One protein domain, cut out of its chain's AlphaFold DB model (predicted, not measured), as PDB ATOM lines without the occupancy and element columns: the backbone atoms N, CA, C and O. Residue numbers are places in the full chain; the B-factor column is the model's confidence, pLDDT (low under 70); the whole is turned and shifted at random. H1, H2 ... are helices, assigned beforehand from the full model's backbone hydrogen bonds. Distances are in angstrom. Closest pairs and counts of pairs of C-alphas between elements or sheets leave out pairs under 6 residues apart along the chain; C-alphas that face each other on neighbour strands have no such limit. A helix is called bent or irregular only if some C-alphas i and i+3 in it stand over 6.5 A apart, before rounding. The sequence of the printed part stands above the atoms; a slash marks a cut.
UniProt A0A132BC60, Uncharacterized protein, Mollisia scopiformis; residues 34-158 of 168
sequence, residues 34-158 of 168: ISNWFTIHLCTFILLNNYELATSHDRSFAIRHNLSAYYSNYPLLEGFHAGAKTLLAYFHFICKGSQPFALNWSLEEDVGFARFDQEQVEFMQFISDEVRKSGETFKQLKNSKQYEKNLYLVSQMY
ATOM      1  N   ILE A  34       7.989 -18.502  50.537       73.38
ATOM      2  CA  ILE A  34       9.189 -17.665  50.363       73.38
ATOM      3  C   ILE A  34      10.461 -18.521  50.277       73.38
ATOM      4  O   ILE A  34      11.326 -18.263  49.448       73.38
ATOM      5  N   SER A  35      10.530 -19.626  51.027       77.44
ATOM      6  CA  SER A  35      11.670 -20.558  50.981       77.44
ATOM      7  C   SER A  35      11.929 -21.165  49.598       77.44
ATOM      8  O   SER A  35      13.006 -21.689  49.348       77.44
ATOM      9  N   ASN A  36      10.940 -21.148  48.699       83.88
ATOM     10  CA  ASN A  36      11.089 -21.675  47.344       83.88
ATOM     11  C   ASN A  36      11.542 -20.609  46.340       83.88
ATOM     12  O   ASN A  36      11.776 -20.957  45.184       83.88
ATOM     13  N   TRP A  37      11.633 -19.333  46.731       84.31
ATOM     14  CA  TRP A  37      11.935 -18.232  45.815       84.31
ATOM     15  C   TRP A  37      13.247 -18.438  45.069       84.31
ATOM     16  O   TRP A  37      13.265 -18.280  43.854       84.31
ATOM     17  N   PHE A  38      14.304 -18.872  45.757       86.19
ATOM     18  CA  PHE A  38      15.597 -19.140  45.130       86.19
ATOM     19  C   PHE A  38      15.499 -20.233  44.057       86.19
ATOM     20  O   PHE A  38      15.908 -20.045  42.912       86.19
ATOM     21  N   THR A  39      14.870 -21.365  44.390       88.81
ATOM     22  CA  THR A  39      14.666 -22.463  43.435       88.81
ATOM     23  C   THR A  39      13.804 -22.030  42.252       88.81
ATOM     24  O   THR A  39      14.112 -22.349  41.108       88.81
ATOM     25  N   ILE A  40      12.728 -21.288  42.514       89.25
ATOM     26  CA  ILE A  40      11.830 -20.759  41.485       89.25
ATOM     27  C   ILE A  40      12.570 -19.792  40.563       89.25
ATOM     28  O   ILE A  40      12.426 -19.892  39.343       89.25
ATOM     29  N   HIS A  41      13.384 -18.906  41.130       90.19
ATOM     30  CA  HIS A  41      14.228 -17.985  40.389       90.19
ATOM     31  C   HIS A  41      15.185 -18.733  39.464       90.19
ATOM     32  O   HIS A  41      15.105 -18.543  38.253       90.19
ATOM     33  N   LEU A  42      16.002 -19.646  39.996       91.62
ATOM     34  CA  LEU A  42      16.959 -20.403  39.189       91.62
ATOM     35  C   LEU A  42      16.275 -21.230  38.099       91.62
ATOM     36  O   LEU A  42      16.689 -21.190  36.943       91.62
ATOM     37  N   CYS A  43      15.204 -21.956  38.430       92.44
ATOM     38  CA  CYS A  43      14.485 -22.749  37.438       92.44
ATOM     39  C   CYS A  43      13.904 -21.872  36.323       92.44
ATOM     40  O   CYS A  43      14.024 -22.222  35.151       92.44
ATOM     41  N   THR A  44      13.293 -20.738  36.671       92.31
ATOM     42  CA  THR A  44      12.704 -19.823  35.684       92.31
ATOM     43  C   THR A  44      13.791 -19.184  34.824       92.31
ATOM     44  O   THR A  44      13.672 -19.198  33.602       92.31
ATOM     45  N   PHE A  45      14.882 -18.723  35.438       93.50
ATOM     46  CA  PHE A  45      16.043 -18.160  34.750       93.50
ATOM     47  C   PHE A  45      16.614 -19.144  33.725       93.50
ATOM     48  O   PHE A  45      16.751 -18.808  32.551       93.50
ATOM     49  N   ILE A  46      16.877 -20.387  34.144       93.56
ATOM     50  CA  ILE A  46      17.430 -21.432  33.276       93.56
ATOM     51  C   ILE A  46      16.473 -21.728  32.117       93.56
ATOM     52  O   ILE A  46      16.909 -21.827  30.972       93.56
ATOM     53  N   LEU A  47      15.173 -21.878  32.378       92.88
ATOM     54  CA  LEU A  47      14.199 -22.199  31.333       92.88
ATOM     55  C   LEU A  47      14.048 -21.064  30.312       92.88
ATOM     56  O   LEU A  47      14.055 -21.332  29.112       92.88
ATOM     57  N   LEU A  48      13.957 -19.813  30.768       93.69
ATOM     58  CA  LEU A  48      13.862 -18.653  29.880       93.69
ATOM     59  C   LEU A  48      15.139 -18.467  29.055       93.69
ATOM     60  O   LEU A  48      15.054 -18.256  27.848       93.69
ATOM     61  N   ASN A  49      16.312 -18.624  29.670       94.00
ATOM     62  CA  ASN A  49      17.580 -18.548  28.952       94.00
ATOM     63  C   ASN A  49      17.720 -19.662  27.898       94.00
ATOM     64  O   ASN A  49      18.192 -19.414  26.790       94.00
ATOM     65  N   ASN A  50      17.232 -20.872  28.187       92.38
ATOM     66  CA  ASN A  50      17.183 -21.944  27.191       92.38
ATOM     67  C   ASN A  50      16.281 -21.590  25.997       92.38
ATOM     68  O   ASN A  50      16.626 -21.922  24.863       92.38
ATOM     69  N   TYR A  51      15.155 -20.904  26.215       92.69
ATOM     70  CA  TYR A  51      14.304 -20.433  25.117       92.69
ATOM     71  C   TYR A  51      14.992 -19.366  24.257       92.69
ATOM     72  O   TYR A  51      14.902 -19.433  23.030       92.69
ATOM     73  N   GLU A  52      15.720 -18.427  24.865       92.94
ATOM     74  CA  GLU A  52      16.530 -17.438  24.133       92.94
ATOM     75  C   GLU A  52      17.595 -18.130  23.272       92.94
ATOM     76  O   GLU A  52      17.722 -17.843  22.080       92.94
ATOM     77  N   LEU A  53      18.318 -19.096  23.850       93.31
ATOM     78  CA  LEU A  53      19.358 -19.843  23.147       93.31
ATOM     79  C   LEU A  53      18.787 -20.664  21.984       93.31
ATOM     80  O   LEU A  53      19.354 -20.652  20.891       93.31
ATOM     81  N   ALA A  54      17.652 -21.337  22.189       92.31
ATOM     82  CA  ALA A  54      16.973 -22.087  21.137       92.31
ATOM     83  C   ALA A  54      16.506 -21.170  19.993       92.31
ATOM     84  O   ALA A  54      16.685 -21.499  18.823       92.31
ATOM     85  N   THR A  55      15.984 -19.986  20.324       92.56
ATOM     86  CA  THR A  55      15.565 -18.972  19.341       92.56
ATOM     87  C   THR A  55      16.758 -18.415  18.560       92.56
ATOM     88  O   THR A  55      16.703 -18.268  17.339       92.56
ATOM     89  N   SER A  56      17.875 -18.157  19.244       93.56
ATOM     90  CA  SER A  56      19.130 -17.729  18.621       93.56
ATOM     91  C   SER A  56      19.716 -18.799  17.701       93.56
ATOM     92  O   SER A  56      20.182 -18.491  16.598       93.56
ATOM     93  N   HIS A  57      19.631 -20.070  18.099       92.81
ATOM     94  CA  HIS A  57      20.033 -21.193  17.261       92.81
ATOM     95  C   HIS A  57      19.181 -21.287  15.990       92.81
ATOM     96  O   HIS A  57      19.741 -21.407  14.900       92.81
ATOM     97  N   ASP A  58      17.856 -21.180  16.115       92.88
ATOM     98  CA  ASP A  58      16.915 -21.219  14.988       92.88
ATOM     99  C   ASP A  58      17.160 -20.055  14.010       92.88
ATOM    100  O   ASP A  58      17.301 -20.261  12.804       92.88
ATOM    101  N   ARG A  59      17.377 -18.837  14.523       92.25
ATOM    102  CA  ARG A  59      17.792 -17.692  13.696       92.25
ATOM    103  C   ARG A  59      19.117 -17.949  12.976       92.25
ATOM    104  O   ARG A  59      19.250 -17.698  11.778       92.25
ATOM    105  N   SER A  60      20.116 -18.447  13.702       92.38
ATOM    106  CA  SER A  60      21.432 -18.764  13.133       92.38
ATOM    107  C   SER A  60      21.334 -19.855  12.066       92.38
ATOM    108  O   SER A  60      22.093 -19.859  11.098       92.38
ATOM    109  N   PHE A  61      20.404 -20.796  12.221       92.81
ATOM    110  CA  PHE A  61      20.102 -21.809  11.219       92.81
ATOM    111  C   PHE A  61      19.479 -21.181   9.965       92.81
ATOM    112  O   PHE A  61      19.997 -21.404   8.872       92.81
ATOM    113  N   ALA A  62      18.456 -20.333  10.113       92.75
ATOM    114  CA  ALA A  62      17.814 -19.648   8.991       92.75
ATOM    115  C   ALA A  62      18.811 -18.831   8.148       92.75
ATOM    116  O   ALA A  62      18.816 -18.941   6.921       92.75
ATOM    117  N   ILE A  63      19.717 -18.098   8.808       93.50
ATOM    118  CA  ILE A  63      20.787 -17.335   8.146       93.50
ATOM    119  C   ILE A  63      21.751 -18.267   7.400       93.50
ATOM    120  O   ILE A  63      22.035 -18.043   6.227       93.50
ATOM    121  N   ARG A  64      22.241 -19.333   8.051       94.00
ATOM    122  CA  ARG A  64      23.204 -20.271   7.438       94.00
ATOM    123  C   ARG A  64      22.650 -20.971   6.200       94.00
ATOM    124  O   ARG A  64      23.414 -21.275   5.288       94.00
ATOM    125  N   HIS A  65      21.346 -21.218   6.167       92.81
ATOM    126  CA  HIS A  65      20.673 -21.876   5.050       92.81
ATOM    127  C   HIS A  65      20.032 -20.900   4.053       92.81
ATOM    128  O   HIS A  65      19.350 -21.353   3.137       92.81
ATOM    129  N   ASN A  66      20.268 -19.586   4.190       92.19
ATOM    130  CA  ASN A  66      19.697 -18.533   3.340       92.19
ATOM    131  C   ASN A  66      18.172 -18.656   3.173       92.19
ATOM    132  O   ASN A  66      17.635 -18.484   2.076       92.19
ATOM    133  N   LEU A  67      17.469 -18.987   4.259       92.12
ATOM    134  CA  LEU A  67      16.012 -19.031   4.236       92.12
ATOM    135  C   LEU A  67      15.462 -17.614   4.042       92.12
ATOM    136  O   LEU A  67      16.002 -16.642   4.568       92.12
ATOM    137  N   SER A  68      14.362 -17.493   3.298       88.19
ATOM    138  CA  SER A  68      13.670 -16.209   3.115       88.19
ATOM    139  C   SER A  68      12.976 -15.728   4.391       88.19
ATOM    140  O   SER A  68      12.721 -14.536   4.553       88.19
ATOM    141  N   ALA A  69      12.658 -16.658   5.288       89.31
ATOM    142  CA  ALA A  69      12.028 -16.385   6.563       89.31
ATOM    143  C   ALA A  69      13.069 -16.022   7.638       89.31
ATOM    144  O   ALA A  69      14.189 -16.527   7.627       89.31
ATOM    145  N   TYR A  70      12.687 -15.159   8.587       87.75
ATOM    146  CA  TYR A  70      13.599 -14.682   9.638       87.75
ATOM    147  C   TYR A  70      14.001 -15.786  10.629       87.75
ATOM    148  O   TYR A  70      15.129 -15.809  11.120       87.75
ATOM    149  N   TYR A  71      13.067 -16.698  10.898       90.25
ATOM    150  CA  TYR A  71      13.237 -17.900  11.709       90.25
ATOM    151  C   TYR A  71      12.924 -19.128  10.847       90.25
ATOM    152  O   TYR A  71      12.124 -19.041   9.909       90.25
ATOM    153  N   SER A  72      13.529 -20.274  11.158       89.19
ATOM    154  CA  SER A  72      13.249 -21.530  10.458       89.19
ATOM    155  C   SER A  72      11.966 -22.205  10.929       89.19
ATOM    156  O   SER A  72      11.316 -22.869  10.123       89.19
ATOM    157  N   ASN A  73      11.579 -22.048  12.201       89.19
ATOM    158  CA  ASN A  73      10.426 -22.758  12.762       89.19
ATOM    159  C   ASN A  73       9.528 -21.858  13.627       89.19
ATOM    160  O   ASN A  73       9.655 -21.797  14.851       89.19
ATOM    161  N   TYR A  74       8.565 -21.196  12.981       90.31
ATOM    162  CA  TYR A  74       7.591 -20.333  13.660       90.31
ATOM    163  C   TYR A  74       6.701 -21.072  14.672       90.31
ATOM    164  O   TYR A  74       6.606 -20.582  15.795       90.31
ATOM    165  N   PRO A  75       6.106 -22.247  14.367       91.50
ATOM    166  CA  PRO A  75       5.291 -22.968  15.351       91.50
ATOM    167  C   PRO A  75       6.045 -23.307  16.642       91.50
ATOM    168  O   PRO A  75       5.491 -23.230  17.740       91.50
ATOM    169  N   LEU A  76       7.328 -23.666  16.529       88.56
ATOM    170  CA  LEU A  76       8.172 -23.921  17.694       88.56
ATOM    171  C   LEU A  76       8.407 -22.639  18.505       88.56
ATOM    172  O   LEU A  76       8.282 -22.660  19.731       88.56
ATOM    173  N   LEU A  77       8.704 -21.530  17.823       90.19
ATOM    174  CA  LEU A  77       8.943 -20.235  18.455       90.19
ATOM    175  C   LEU A  77       7.695 -19.696  19.169       90.19
ATOM    176  O   LEU A  77       7.789 -19.219  20.299       90.19
ATOM    177  N   GLU A  78       6.517 -19.834  18.561       89.88
ATOM    178  CA  GLU A  78       5.235 -19.506  19.197       89.88
ATOM    179  C   GLU A  78       5.024 -20.322  20.479       89.88
ATOM    180  O   GLU A  78       4.625 -19.777  21.511       89.88
ATOM    181  N   GLY A  79       5.375 -21.613  20.451       90.44
ATOM    182  CA  GLY A  79       5.369 -22.475  21.630       90.44
ATOM    183  C   GLY A  79       6.311 -21.988  22.737       90.44
ATOM    184  O   GLY A  79       5.918 -21.948  23.906       90.44
ATOM    185  N   PHE A  80       7.533 -21.571  22.388       90.88
ATOM    186  CA  PHE A  80       8.477 -20.983  23.344       90.88
ATOM    187  C   PHE A  80       7.962 -19.671  23.927       90.88
ATOM    188  O   PHE A  80       8.036 -19.478  25.137       90.88
ATOM    189  N   HIS A  81       7.376 -18.798  23.108       89.12
ATOM    190  CA  HIS A  81       6.802 -17.538  23.574       89.12
ATOM    191  C   HIS A  81       5.623 -17.761  24.524       89.12
ATOM    192  O   HIS A  81       5.567 -17.143  25.588       89.12
ATOM    193  N   ALA A  82       4.703 -18.669  24.192       90.69
ATOM    194  CA  ALA A  82       3.592 -19.023  25.073       90.69
ATOM    195  C   ALA A  82       4.089 -19.617  26.404       90.69
ATOM    196  O   ALA A  82       3.601 -19.252  27.480       90.69
ATOM    197  N   GLY A  83       5.106 -20.485  26.347       90.62
ATOM    198  CA  GLY A  83       5.763 -21.047  27.526       90.62
ATOM    199  C   GLY A  83       6.443 -19.981  28.388       90.62
ATOM    200  O   GLY A  83       6.227 -19.943  29.598       90.62
ATOM    201  N   ALA A  84       7.200 -19.072  27.771       92.50
ATOM    202  CA  ALA A  84       7.878 -17.970  28.445       92.50
ATOM    203  C   ALA A  84       6.887 -17.024  29.135       92.50
ATOM    204  O   ALA A  84       7.054 -16.729  30.316       92.50
ATOM    205  N   LYS A  85       5.814 -16.614  28.439       91.00
ATOM    206  CA  LYS A  85       4.731 -15.795  29.015       91.00
ATOM    207  C   LYS A  85       4.111 -16.483  30.233       91.00
ATOM    208  O   LYS A  85       3.903 -15.844  31.259       91.00
ATOM    209  N   THR A  86       3.862 -17.789  30.135       90.75
ATOM    210  CA  THR A  86       3.314 -18.585  31.242       90.75
ATOM    211  C   THR A  86       4.270 -18.613  32.435       90.75
ATOM    212  O   THR A  86       3.852 -18.344  33.558       90.75
ATOM    213  N   LEU A  87       5.556 -18.900  32.207       91.38
ATOM    214  CA  LEU A  87       6.575 -18.925  33.259       91.38
ATOM    215  C   LEU A  87       6.723 -17.566  33.947       91.38
ATOM    216  O   LEU A  87       6.719 -17.515  35.173       91.38
ATOM    217  N   LEU A  88       6.799 -16.482  33.172       92.06
ATOM    218  CA  LEU A  88       6.874 -15.119  33.696       92.06
ATOM    219  C   LEU A  88       5.630 -14.769  34.519       92.06
ATOM    220  O   LEU A  88       5.765 -14.245  35.618       92.06
ATOM    221  N   ALA A  89       4.431 -15.129  34.053       89.88
ATOM    222  CA  ALA A  89       3.200 -14.890  34.801       89.88
ATOM    223  C   ALA A  89       3.196 -15.605  36.162       89.88
ATOM    224  O   ALA A  89       2.875 -14.988  37.178       89.88
ATOM    225  N   TYR A  90       3.593 -16.882  36.208       88.50
ATOM    226  CA  TYR A  90       3.719 -17.609  37.477       88.50
ATOM    227  C   TYR A  90       4.808 -17.021  38.373       88.50
ATOM    228  O   TYR A  90       4.592 -16.880  39.577       88.50
ATOM    229  N   PHE A  91       5.954 -16.664  37.795       89.75
ATOM    230  CA  PHE A  91       7.056 -16.054  38.526       89.75
ATOM    231  C   PHE A  91       6.611 -14.758  39.206       89.75
ATOM    232  O   PHE A  91       6.699 -14.651  40.426       89.75
ATOM    233  N   HIS A  92       6.034 -13.826  38.446       88.94
ATOM    234  CA  HIS A  92       5.546 -12.545  38.960       88.94
ATOM    235  C   HIS A  92       4.394 -12.704  39.950       88.94
ATOM    236  O   HIS A  92       4.312 -11.963  40.925       88.94
ATOM    237  N   PHE A  93       3.529 -13.704  39.780       86.12
ATOM    238  CA  PHE A  93       2.485 -13.988  40.766       86.12
ATOM    239  C   PHE A  93       3.065 -14.388  42.136       86.12
ATOM    240  O   PHE A  93       2.586 -13.939  43.176       86.12
ATOM    241  N   ILE A  94       4.116 -15.208  42.149       83.88
ATOM    242  CA  ILE A  94       4.704 -15.773  43.376       83.88
ATOM    243  C   ILE A  94       5.694 -14.815  44.025       83.88
ATOM    244  O   ILE A  94       5.723 -14.667  45.247       83.88
ATOM    245  N   CYS A  95       6.508 -14.161  43.206       81.69
ATOM    246  CA  CYS A  95       7.496 -13.183  43.636       81.69
ATOM    247  C   CYS A  95       6.889 -11.786  43.827       81.69
ATOM    248  O   CYS A  95       7.634 -10.843  44.082       81.69
ATOM    249  N   LYS A  96       5.552 -11.654  43.740       79.88
ATOM    250  CA  LYS A  96       4.814 -10.386  43.868       79.88
ATOM    251  C   LYS A  96       5.442  -9.296  42.991       79.88
ATOM    252  O   LYS A  96       5.886  -8.257  43.473       79.88
ATOM    253  N   GLY A  97       5.531  -9.594  41.699       79.19
ATOM    254  CA  GLY A  97       6.355  -8.878  40.736       79.19
ATOM    255  C   GLY A  97       7.816  -9.293  40.886       79.19
ATOM    256  O   GLY A  97       8.156 -10.478  40.849       79.19
ATOM    257  N   SER A  98       8.672  -8.305  41.134       77.19
ATOM    258  CA  SER A  98      10.114  -8.471  41.317       77.19
ATOM    259  C   SER A  98      10.565  -8.230  42.766       77.19
ATOM    260  O   SER A  98      11.715  -7.845  42.988       77.19
ATOM    261  N   GLN A  99       9.680  -8.420  43.757       79.06
ATOM    262  CA  GLN A  99       9.943  -8.068  45.160       79.06
ATOM    263  C   GLN A  99      11.264  -8.638  45.712       79.06
ATOM    264  O   GLN A  99      11.983  -7.869  46.346       79.06
ATOM    265  N   PRO A 100      11.657  -9.905  45.446       78.81
ATOM    266  CA  PRO A 100      12.924 -10.448  45.941       78.81
ATOM    267  C   PRO A 100      14.156  -9.630  45.530       78.81
ATOM    268  O   PRO A 100      15.151  -9.640  46.239       78.81
ATOM    269  N   PHE A 101      14.101  -8.906  44.411       81.56
ATOM    270  CA  PHE A 101      15.218  -8.094  43.910       81.56
ATOM    271  C   PHE A 101      15.166  -6.638  44.389       81.56
ATOM    272  O   PHE A 101      16.100  -5.872  44.160       81.56
ATOM    273  N   ALA A 102      14.070  -6.246  45.041       79.62
ATOM    274  CA  ALA A 102      13.931  -4.954  45.704       79.62
ATOM    275  C   ALA A 102      14.363  -5.001  47.182       79.62
ATOM    276  O   ALA A 102      14.559  -3.944  47.780       79.62
ATOM    277  N   LEU A 103      14.498  -6.200  47.765       78.56
ATOM    278  CA  LEU A 103      14.905  -6.395  49.158       78.56
ATOM    279  C   LEU A 103      16.380  -6.065  49.374       78.56
ATOM    280  O   LEU A 103      17.216  -6.261  48.486       78.56
ATOM    281  N   ASN A 104      16.707  -5.625  50.592       77.44
ATOM    282  CA  ASN A 104      18.089  -5.497  51.011       77.44
ATOM    283  C   ASN A 104      18.511  -6.749  51.779       77.44
ATOM    284  O   ASN A 104      18.425  -6.829  53.000       77.44
ATOM    285  N   TRP A 105      19.056  -7.708  51.043       77.00
ATOM    286  CA  TRP A 105      19.555  -8.980  51.566       77.00
ATOM    287  C   TRP A 105      20.716  -8.859  52.572       77.00
ATOM    288  O   TRP A 105      21.205  -9.882  53.039       77.00
ATOM    289  N   SER A 106      21.201  -7.654  52.888       70.81
ATOM    290  CA  SER A 106      22.169  -7.422  53.974       70.81
ATOM    291  C   SER A 106      21.516  -7.161  55.341       70.81
ATOM    292  O   SER A 106      22.215  -7.149  56.352       70.81
ATOM    293  N   LEU A 107      20.192  -6.971  55.392       71.12
ATOM    294  CA  LEU A 107      19.438  -6.750  56.626       71.12
ATOM    295  C   LEU A 107      18.810  -8.062  57.123       71.12
ATOM    296  O   LEU A 107      18.085  -8.729  56.387       71.12
ATOM    297  N   GLU A 108      19.044  -8.414  58.393       63.34
ATOM    298  CA  GLU A 108      18.537  -9.660  59.002       63.34
ATOM    299  C   GLU A 108      17.004  -9.784  58.945       63.34
ATOM    300  O   GLU A 108      16.478 -10.888  58.786       63.34
ATOM    301  N   GLU A 109      16.285  -8.659  59.017       64.38
ATOM    302  CA  GLU A 109      14.820  -8.611  58.945       64.38
ATOM    303  C   GLU A 109      14.279  -9.083  57.585       64.38
ATOM    304  O   GLU A 109      13.268  -9.781  57.546       64.38
ATOM    305  N   ASP A 110      14.973  -8.779  56.480       62.41
ATOM    306  CA  ASP A 110      14.581  -9.192  55.124       62.41
ATOM    307  C   ASP A 110      14.980 -10.654  54.833       62.41
ATOM    308  O   ASP A 110      14.280 -11.376  54.115       62.41
ATOM    309  N   VAL A 111      16.086 -11.125  55.424       62.53
ATOM    310  CA  VAL A 111      16.654 -12.471  55.210       62.53
ATOM    311  C   VAL A 111      15.928 -13.548  56.026       62.53
ATOM    312  O   VAL A 111      15.710 -14.666  55.540       62.53
ATOM    313  N   GLY A 112      15.504 -13.225  57.253       59.81
ATOM    314  CA  GLY A 112      14.928 -14.185  58.203       59.81
ATOM    315  C   GLY A 112      13.673 -14.912  57.700       59.81
ATOM    316  O   GLY A 112      13.420 -16.061  58.073       59.81
ATOM    317  N   PHE A 113      12.909 -14.297  56.792       62.34
ATOM    318  CA  PHE A 113      11.694 -14.889  56.217       62.34
ATOM    319  C   PHE A 113      11.965 -15.915  55.109       62.34
ATOM    320  O   PHE A 113      11.133 -16.797  54.874       62.34
ATOM    321  N   ALA A 114      13.114 -15.824  54.435       66.38
ATOM    322  CA  ALA A 114      13.438 -16.671  53.290       66.38
ATOM    323  C   ALA A 114      14.066 -18.014  53.687       66.38
ATOM    324  O   ALA A 114      14.013 -18.961  52.902       66.38
ATOM    325  N   ARG A 115      14.594 -18.136  54.919       75.62
ATOM    326  CA  ARG A 115      15.366 -19.307  55.390       75.62
ATOM    327  C   ARG A 115      16.488 -19.700  54.418       75.62
ATOM    328  O   ARG A 115      16.761 -20.887  54.244       75.62
ATOM    329  N   PHE A 116      17.072 -18.708  53.756       80.81
ATOM    330  CA  PHE A 116      18.184 -18.917  52.845       80.81
ATOM    331  C   PHE A 116      19.458 -19.211  53.627       80.81
ATOM    332  O   PHE A 116      19.646 -18.707  54.737       80.81
ATOM    333  N   ASP A 117      20.309 -20.054  53.053       85.50
ATOM    334  CA  ASP A 117      21.678 -20.196  53.530       85.50
ATOM    335  C   ASP A 117      22.536 -18.994  53.093       85.50
ATOM    336  O   ASP A 117      22.108 -18.141  52.311       85.50
ATOM    337  N   GLN A 118      23.748 -18.905  53.637       84.50
ATOM    338  CA  GLN A 118      24.645 -17.776  53.390       84.50
ATOM    339  C   GLN A 118      24.990 -17.616  51.898       84.50
ATOM    340  O   GLN A 118      25.011 -16.497  51.392       84.50
ATOM    341  N   GLU A 119      25.196 -18.723  51.180       88.31
ATOM    342  CA  GLU A 119      25.527 -18.715  49.750       88.31
ATOM    343  C   GLU A 119      24.354 -18.184  48.912       88.31
ATOM    344  O   GLU A 119      24.532 -17.363  48.011       88.31
ATOM    345  N   GLN A 120      23.130 -18.592  49.244       87.25
ATOM    346  CA  GLN A 120      21.911 -18.094  48.609       87.25
ATOM    347  C   GLN A 120      21.706 -16.598  48.857       87.25
ATOM    348  O   GLN A 120      21.299 -15.881  47.942       87.25
ATOM    349  N   VAL A 121      21.989 -16.114  50.069       85.56
ATOM    350  CA  VAL A 121      21.908 -14.683  50.396       85.56
ATOM    351  C   VAL A 121      22.915 -13.884  49.571       85.56
ATOM    352  O   VAL A 121      22.531 -12.905  48.930       85.56
ATOM    353  N   GLU A 122      24.173 -14.322  49.521       89.19
ATOM    354  CA  GLU A 122      25.228 -13.683  48.720       89.19
ATOM    355  C   GLU A 122      24.882 -13.670  47.227       89.19
ATOM    356  O   GLU A 122      25.029 -12.647  46.553       89.19
ATOM    357  N   PHE A 123      24.339 -14.773  46.707       89.81
ATOM    358  CA  PHE A 123      23.879 -14.846  45.324       89.81
ATOM    359  C   PHE A 123      22.749 -13.850  45.040       89.81
ATOM    360  O   PHE A 123      22.766 -13.152  44.022       89.81
ATOM    361  N   MET A 124      21.759 -13.765  45.931       87.50
ATOM    362  CA  MET A 124      20.631 -12.851  45.758       87.50
ATOM    363  C   MET A 124      21.055 -11.385  45.875       87.50
ATOM    364  O   MET A 124      20.539 -10.558  45.119       87.50
ATOM    365  N   GLN A 125      22.015 -11.061  46.749       88.38
ATOM    366  CA  GLN A 125      22.658  -9.741  46.797       88.38
ATOM    367  C   GLN A 125      23.309  -9.410  45.455       88.38
ATOM    368  O   GLN A 125      22.966  -8.404  44.832       88.38
ATOM    369  N   PHE A 126      24.179 -10.303  44.977       91.00
ATOM    370  CA  PHE A 126      24.890 -10.140  43.714       91.00
ATOM    371  C   PHE A 126      23.929  -9.906  42.540       91.00
ATOM    372  O   PHE A 126      24.066  -8.923  41.810       91.00
ATOM    373  N   ILE A 127      22.913 -10.758  42.382       90.25
ATOM    374  CA  ILE A 127      21.942 -10.620  41.292       90.25
ATOM    375  C   ILE A 127      21.112  -9.348  41.419       90.25
ATOM    376  O   ILE A 127      20.883  -8.679  40.413       90.25
ATOM    377  N   SER A 128      20.684  -8.970  42.624       89.00
ATOM    378  CA  SER A 128      19.910  -7.737  42.819       89.00
ATOM    379  C   SER A 128      20.713  -6.498  42.408       89.00
ATOM    380  O   SER A 128      20.174  -5.585  41.776       89.00
ATOM    381  N   ASP A 129      22.016  -6.482  42.695       90.31
ATOM    382  CA  ASP A 129      22.911  -5.404  42.279       90.31
ATOM    383  C   ASP A 129      23.134  -5.381  40.762       90.31
ATOM    384  O   ASP A 129      23.073  -4.311  40.150       90.31
ATOM    385  N   GLU A 130      23.333  -6.538  40.128       90.81
ATOM    386  CA  GLU A 130      23.483  -6.633  38.670       90.81
ATOM    387  C   GLU A 130      22.214  -6.211  37.923       90.81
ATOM    388  O   GLU A 130      22.280  -5.484  36.925       90.81
ATOM    389  N   VAL A 131      21.042  -6.588  38.437       89.88
ATOM    390  CA  VAL A 131      19.740  -6.150  37.920       89.88
ATOM    391  C   VAL A 131      19.606  -4.632  38.012       89.88
ATOM    392  O   VAL A 131      19.199  -3.992  37.040       89.88
ATOM    393  N   ARG A 132      19.992  -4.032  39.147       88.81
ATOM    394  CA  ARG A 132      19.932  -2.574  39.346       88.81
ATOM    395  C   ARG A 132      20.834  -1.832  38.360       88.81
ATOM    396  O   ARG A 132      20.404  -0.836  37.782       88.81
ATOM    397  N   LYS A 133      22.051  -2.335  38.126       90.94
ATOM    398  CA  LYS A 133      22.992  -1.779  37.134       90.94
ATOM    399  C   LYS A 133      22.477  -1.926  35.699       90.94
ATOM    400  O   LYS A 133      22.681  -1.035  34.881       90.94
ATOM    401  N   SER A 134      21.790  -3.027  35.398       90.00
ATOM    402  CA  SER A 134      21.345  -3.382  34.041       90.00
ATOM    403  C   SER A 134      19.969  -2.825  33.657       90.00
ATOM    404  O   SER A 134      19.497  -3.072  32.545       90.00
ATOM    405  N   GLY A 135      19.310  -2.068  34.541       85.81
ATOM    406  CA  GLY A 135      17.908  -1.671  34.379       85.81
ATOM    407  C   GLY A 135      17.592  -0.918  33.080       85.81
ATOM    408  O   GLY A 135      16.558  -1.169  32.461       85.81
ATOM    409  N   GLU A 136      18.471  -0.020  32.625       87.44
ATOM    410  CA  GLU A 136      18.272   0.684  31.349       87.44
ATOM    411  C   GLU A 136      18.433  -0.260  30.149       87.44
ATOM    412  O   GLU A 136      17.578  -0.293  29.262       87.44
ATOM    413  N   THR A 137      19.469  -1.100  30.166       90.44
ATOM    414  CA  THR A 137      19.713  -2.128  29.146       90.44
ATOM    415  C   THR A 137      18.523  -3.078  29.018       90.44
ATOM    416  O   THR A 137      18.092  -3.381  27.908       90.44
ATOM    417  N   PHE A 138      17.934  -3.508  30.134       90.50
ATOM    418  CA  PHE A 138      16.759  -4.384  30.147       90.50
ATOM    419  C   PHE A 138      15.531  -3.727  29.508       90.50
ATOM    420  O   PHE A 138      14.843  -4.352  28.698       90.50
ATOM    421  N   LYS A 139      15.299  -2.436  29.775       86.56
ATOM    422  CA  LYS A 139      14.231  -1.668  29.112       86.56
ATOM    423  C   LYS A 139      14.458  -1.572  27.602       86.56
ATOM    424  O   LYS A 139      13.529  -1.784  26.821       86.56
ATOM    425  N   GLN A 140      15.690  -1.289  27.179       89.69
ATOM    426  CA  GLN A 140      16.046  -1.226  25.759       89.69
ATOM    427  C   GLN A 140      15.880  -2.588  25.067       89.69
ATOM    428  O   GLN A 140      15.330  -2.657  23.965       89.69
ATOM    429  N   LEU A 141      16.292  -3.679  25.723       89.50
ATOM    430  CA  LEU A 141      16.123  -5.043  25.221       89.50
ATOM    431  C   LEU A 141      14.650  -5.369  24.990       89.50
ATOM    432  O   LEU A 141      14.303  -5.754  23.875       89.50
ATOM    433  N   LYS A 142      13.772  -5.129  25.972       84.81
ATOM    434  CA  LYS A 142      12.325  -5.365  25.833       84.81
ATOM    435  C   LYS A 142      11.737  -4.635  24.620       84.81
ATOM    436  O   LYS A 142      11.034  -5.246  23.809       84.81
ATOM    437  N   ASN A 143      12.095  -3.361  24.446       86.44
ATOM    438  CA  ASN A 143      11.616  -2.523  23.344       86.44
ATOM    439  C   ASN A 143      12.127  -2.967  21.966       86.44
ATOM    440  O   ASN A 143      11.460  -2.723  20.962       86.44
ATOM    441  N   SER A 144      13.277  -3.643  21.906       87.38
ATOM    442  CA  SER A 144      13.863  -4.102  20.641       87.38
ATOM    443  C   SER A 144      13.058  -5.202  19.942       87.38
ATOM    444  O   SER A 144      13.206  -5.374  18.735       87.38
ATOM    445  N   LYS A 145      12.214  -5.945  20.682       82.88
ATOM    446  CA  LYS A 145      11.468  -7.126  20.191       82.88
ATOM    447  C   LYS A 145      12.357  -8.191  19.525       82.88
ATOM    448  O   LYS A 145      11.901  -8.933  18.661       82.88
ATOM    449  N   GLN A 146      13.627  -8.253  19.918       85.44
ATOM    450  CA  GLN A 146      14.606  -9.220  19.426       85.44
ATOM    451  C   GLN A 146      14.668 -10.408  20.383       85.44
ATOM    452  O   GLN A 146      15.457 -10.419  21.325       85.44
ATOM    453  N   TYR A 147      13.796 -11.388  20.154       86.62
ATOM    454  CA  TYR A 147      13.583 -12.538  21.039       86.62
ATOM    455  C   TYR A 147      14.822 -13.432  21.200       86.62
ATOM    456  O   TYR A 147      14.990 -14.096  22.216       86.62
ATOM    457  N   GLU A 148      15.705 -13.429  20.205       87.25
ATOM    458  CA  GLU A 148      16.977 -14.153  20.202       87.25
ATOM    459  C   GLU A 148      18.086 -13.489  21.025       87.25
ATOM    460  O   GLU A 148      19.150 -14.086  21.207       87.25
ATOM    461  N   LYS A 149      17.906 -12.231  21.450       89.75
ATOM    462  CA  LYS A 149      18.948 -11.545  22.210       89.75
ATOM    463  C   LYS A 149      19.078 -12.160  23.594       89.75
ATOM    464  O   LYS A 149      18.090 -12.437  24.269       89.75
ATOM    465  N   ASN A 150      20.328 -12.299  24.024       89.62
ATOM    466  CA  ASN A 150      20.642 -12.737  25.373       89.62
ATOM    467  C   ASN A 150      19.966 -11.806  26.391       89.62
ATOM    468  O   ASN A 150      20.014 -10.581  26.243       89.62
ATOM    469  N   LEU A 151      19.345 -12.409  27.400       90.50
ATOM    470  CA  LEU A 151      18.598 -11.767  28.472       90.50
ATOM    471  C   LEU A 151      17.289 -11.094  28.040       90.50
ATOM    472  O   LEU A 151      16.670 -10.415  28.860       90.50
ATOM    473  N   TYR A 152      16.822 -11.251  26.798       91.69
ATOM    474  CA  TYR A 152      15.559 -10.646  26.363       91.69
ATOM    475  C   TYR A 152      14.347 -11.111  27.194       91.69
ATOM    476  O   TYR A 152      13.542 -10.293  27.640       91.69
ATOM    477  N   LEU A 153      14.195 -12.418  27.407       91.31
ATOM    478  CA  LEU A 153      13.140 -13.010  28.230       91.31
ATOM    479  C   LEU A 153      13.498 -12.944  29.714       91.31
ATOM    480  O   LEU A 153      12.640 -12.632  30.538       91.31
ATOM    481  N   VAL A 154      14.757 -13.208  30.059       92.31
ATOM    482  CA  VAL A 154      15.221 -13.219  31.453       92.31
ATOM    483  C   VAL A 154      15.080 -11.843  32.104       92.31
ATOM    484  O   VAL A 154      14.626 -11.752  33.241       92.31
ATOM    485  N   SER A 155      15.406 -10.763  31.388       91.94
ATOM    486  CA  SER A 155      15.284  -9.394  31.912       91.94
ATOM    487  C   SER A 155      13.865  -9.052  32.376       91.94
ATOM    488  O   SER A 155      13.693  -8.280  33.317       91.94
ATOM    489  N   GLN A 156      12.850  -9.678  31.776       91.50
ATOM    490  CA  GLN A 156      11.449  -9.476  32.133       91.50
ATOM    491  C   GLN A 156      11.082 -10.082  33.492       91.50
ATOM    492  O   GLN A 156      10.081  -9.672  34.072       91.50
ATOM    493  N   MET A 157      11.872 -11.016  34.037       91.31
ATOM    494  CA  MET A 157      11.682 -11.509  35.412       91.31
ATOM    495  C   MET A 157      11.875 -10.400  36.449       91.31
ATOM    496  O   MET A 157      11.288 -10.443  37.525       91.31
ATOM    497  N   TYR A 158      12.711  -9.415  36.132       90.38
ATOM    498  CA  TYR A 158      13.126  -8.380  37.071       90.38
ATOM    499  C   TYR A 158      12.331  -7.080  36.928       90.38
ATOM    500  O   TYR A 158      12.667  -6.080  37.555       90.38
TER     501      TYR A 158
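AT A GLANCE: This is residues 34 to 158 of the 168 residues of an uncharacterized protein of Mollisia scopiformis (UniProt A0A132BC60). A long helical hairpin, H1 and H2, makes one side of a rod, and the bent helix H5 arches over it, with the short H6 tucked between H5b and the hairpin. The short H3 and H4 lie near the end where H1 begins and H2 ends. The printed part has 125 residues with six named helices, H1 to H6 in order, and no named strand: all helix. It is only just loose, close to compact, with a radius of gyration of the C-alphas of 16.7 A, and spans 56 by 24 by 22 A.

IN THESE COORDINATES: H1, residues 34 to 64, begins at C-alpha 34 (9.189, -17.665, 50.363) and is 45.2 A long; it is irregular, with C-alphas 35 and 38 7.2 A apart. H2, residues 74 to 94, is 30.2 A long. H3 is residues 99 to 102 and H4 residues 108 to 111. H5, residues 118 to 144, was assigned as one helix by its hydrogen bonds but is bent, with C-alphas 133 and 136 7.9 A apart: H5a, residues 118 to 133, is 22.9 A and H5b, residues 136 to 144, 12.5 A. H6, residues 154 to 158, ends at C-alpha 158 (13.126, -8.380, 37.071).

HOW THE PARTS SIT: The hub H6 touches H1 at residues 45 to 49 alone (closest C-alphas Leu 48 and Val 154, 5.8 A), H2 at residues 88 to 92 alone (Leu 88 and Met 157, 6.3 A) and H5b (Phe 138 and Ser 155, 5.5 A). The hairpin H1 and H2 touch, closest at the C-alphas of Tyr 51 and Phe 80, 6.1 A, with a shallow tilt of 18 degrees, opposite ways. H5a and H5b stand at a steep tilt of 67 degrees, only just short of about perpendicular. H5a touches H3 with residues 124 to 131 alone, closest at the C-alphas of Phe 101 and Ser 128, 4.8 A. H4 touches no helix. Every O i to N i+4 pair is within hydrogen-bond range in H2, H5a and H5b; in H1 25 of 27 are, in H6 0 of 1, beside 2 of 2 O i to N i+3 pairs, and H3 and H4 are too short for such a pair.

THE WHOLE: The C-alphas farthest apart, of Asn 66 and Glu 109, are 56.7 A apart. The printed part has no cut and no long link. Mean pLDDT of the printed part is 86.8; residues 108 to 114 are under 70.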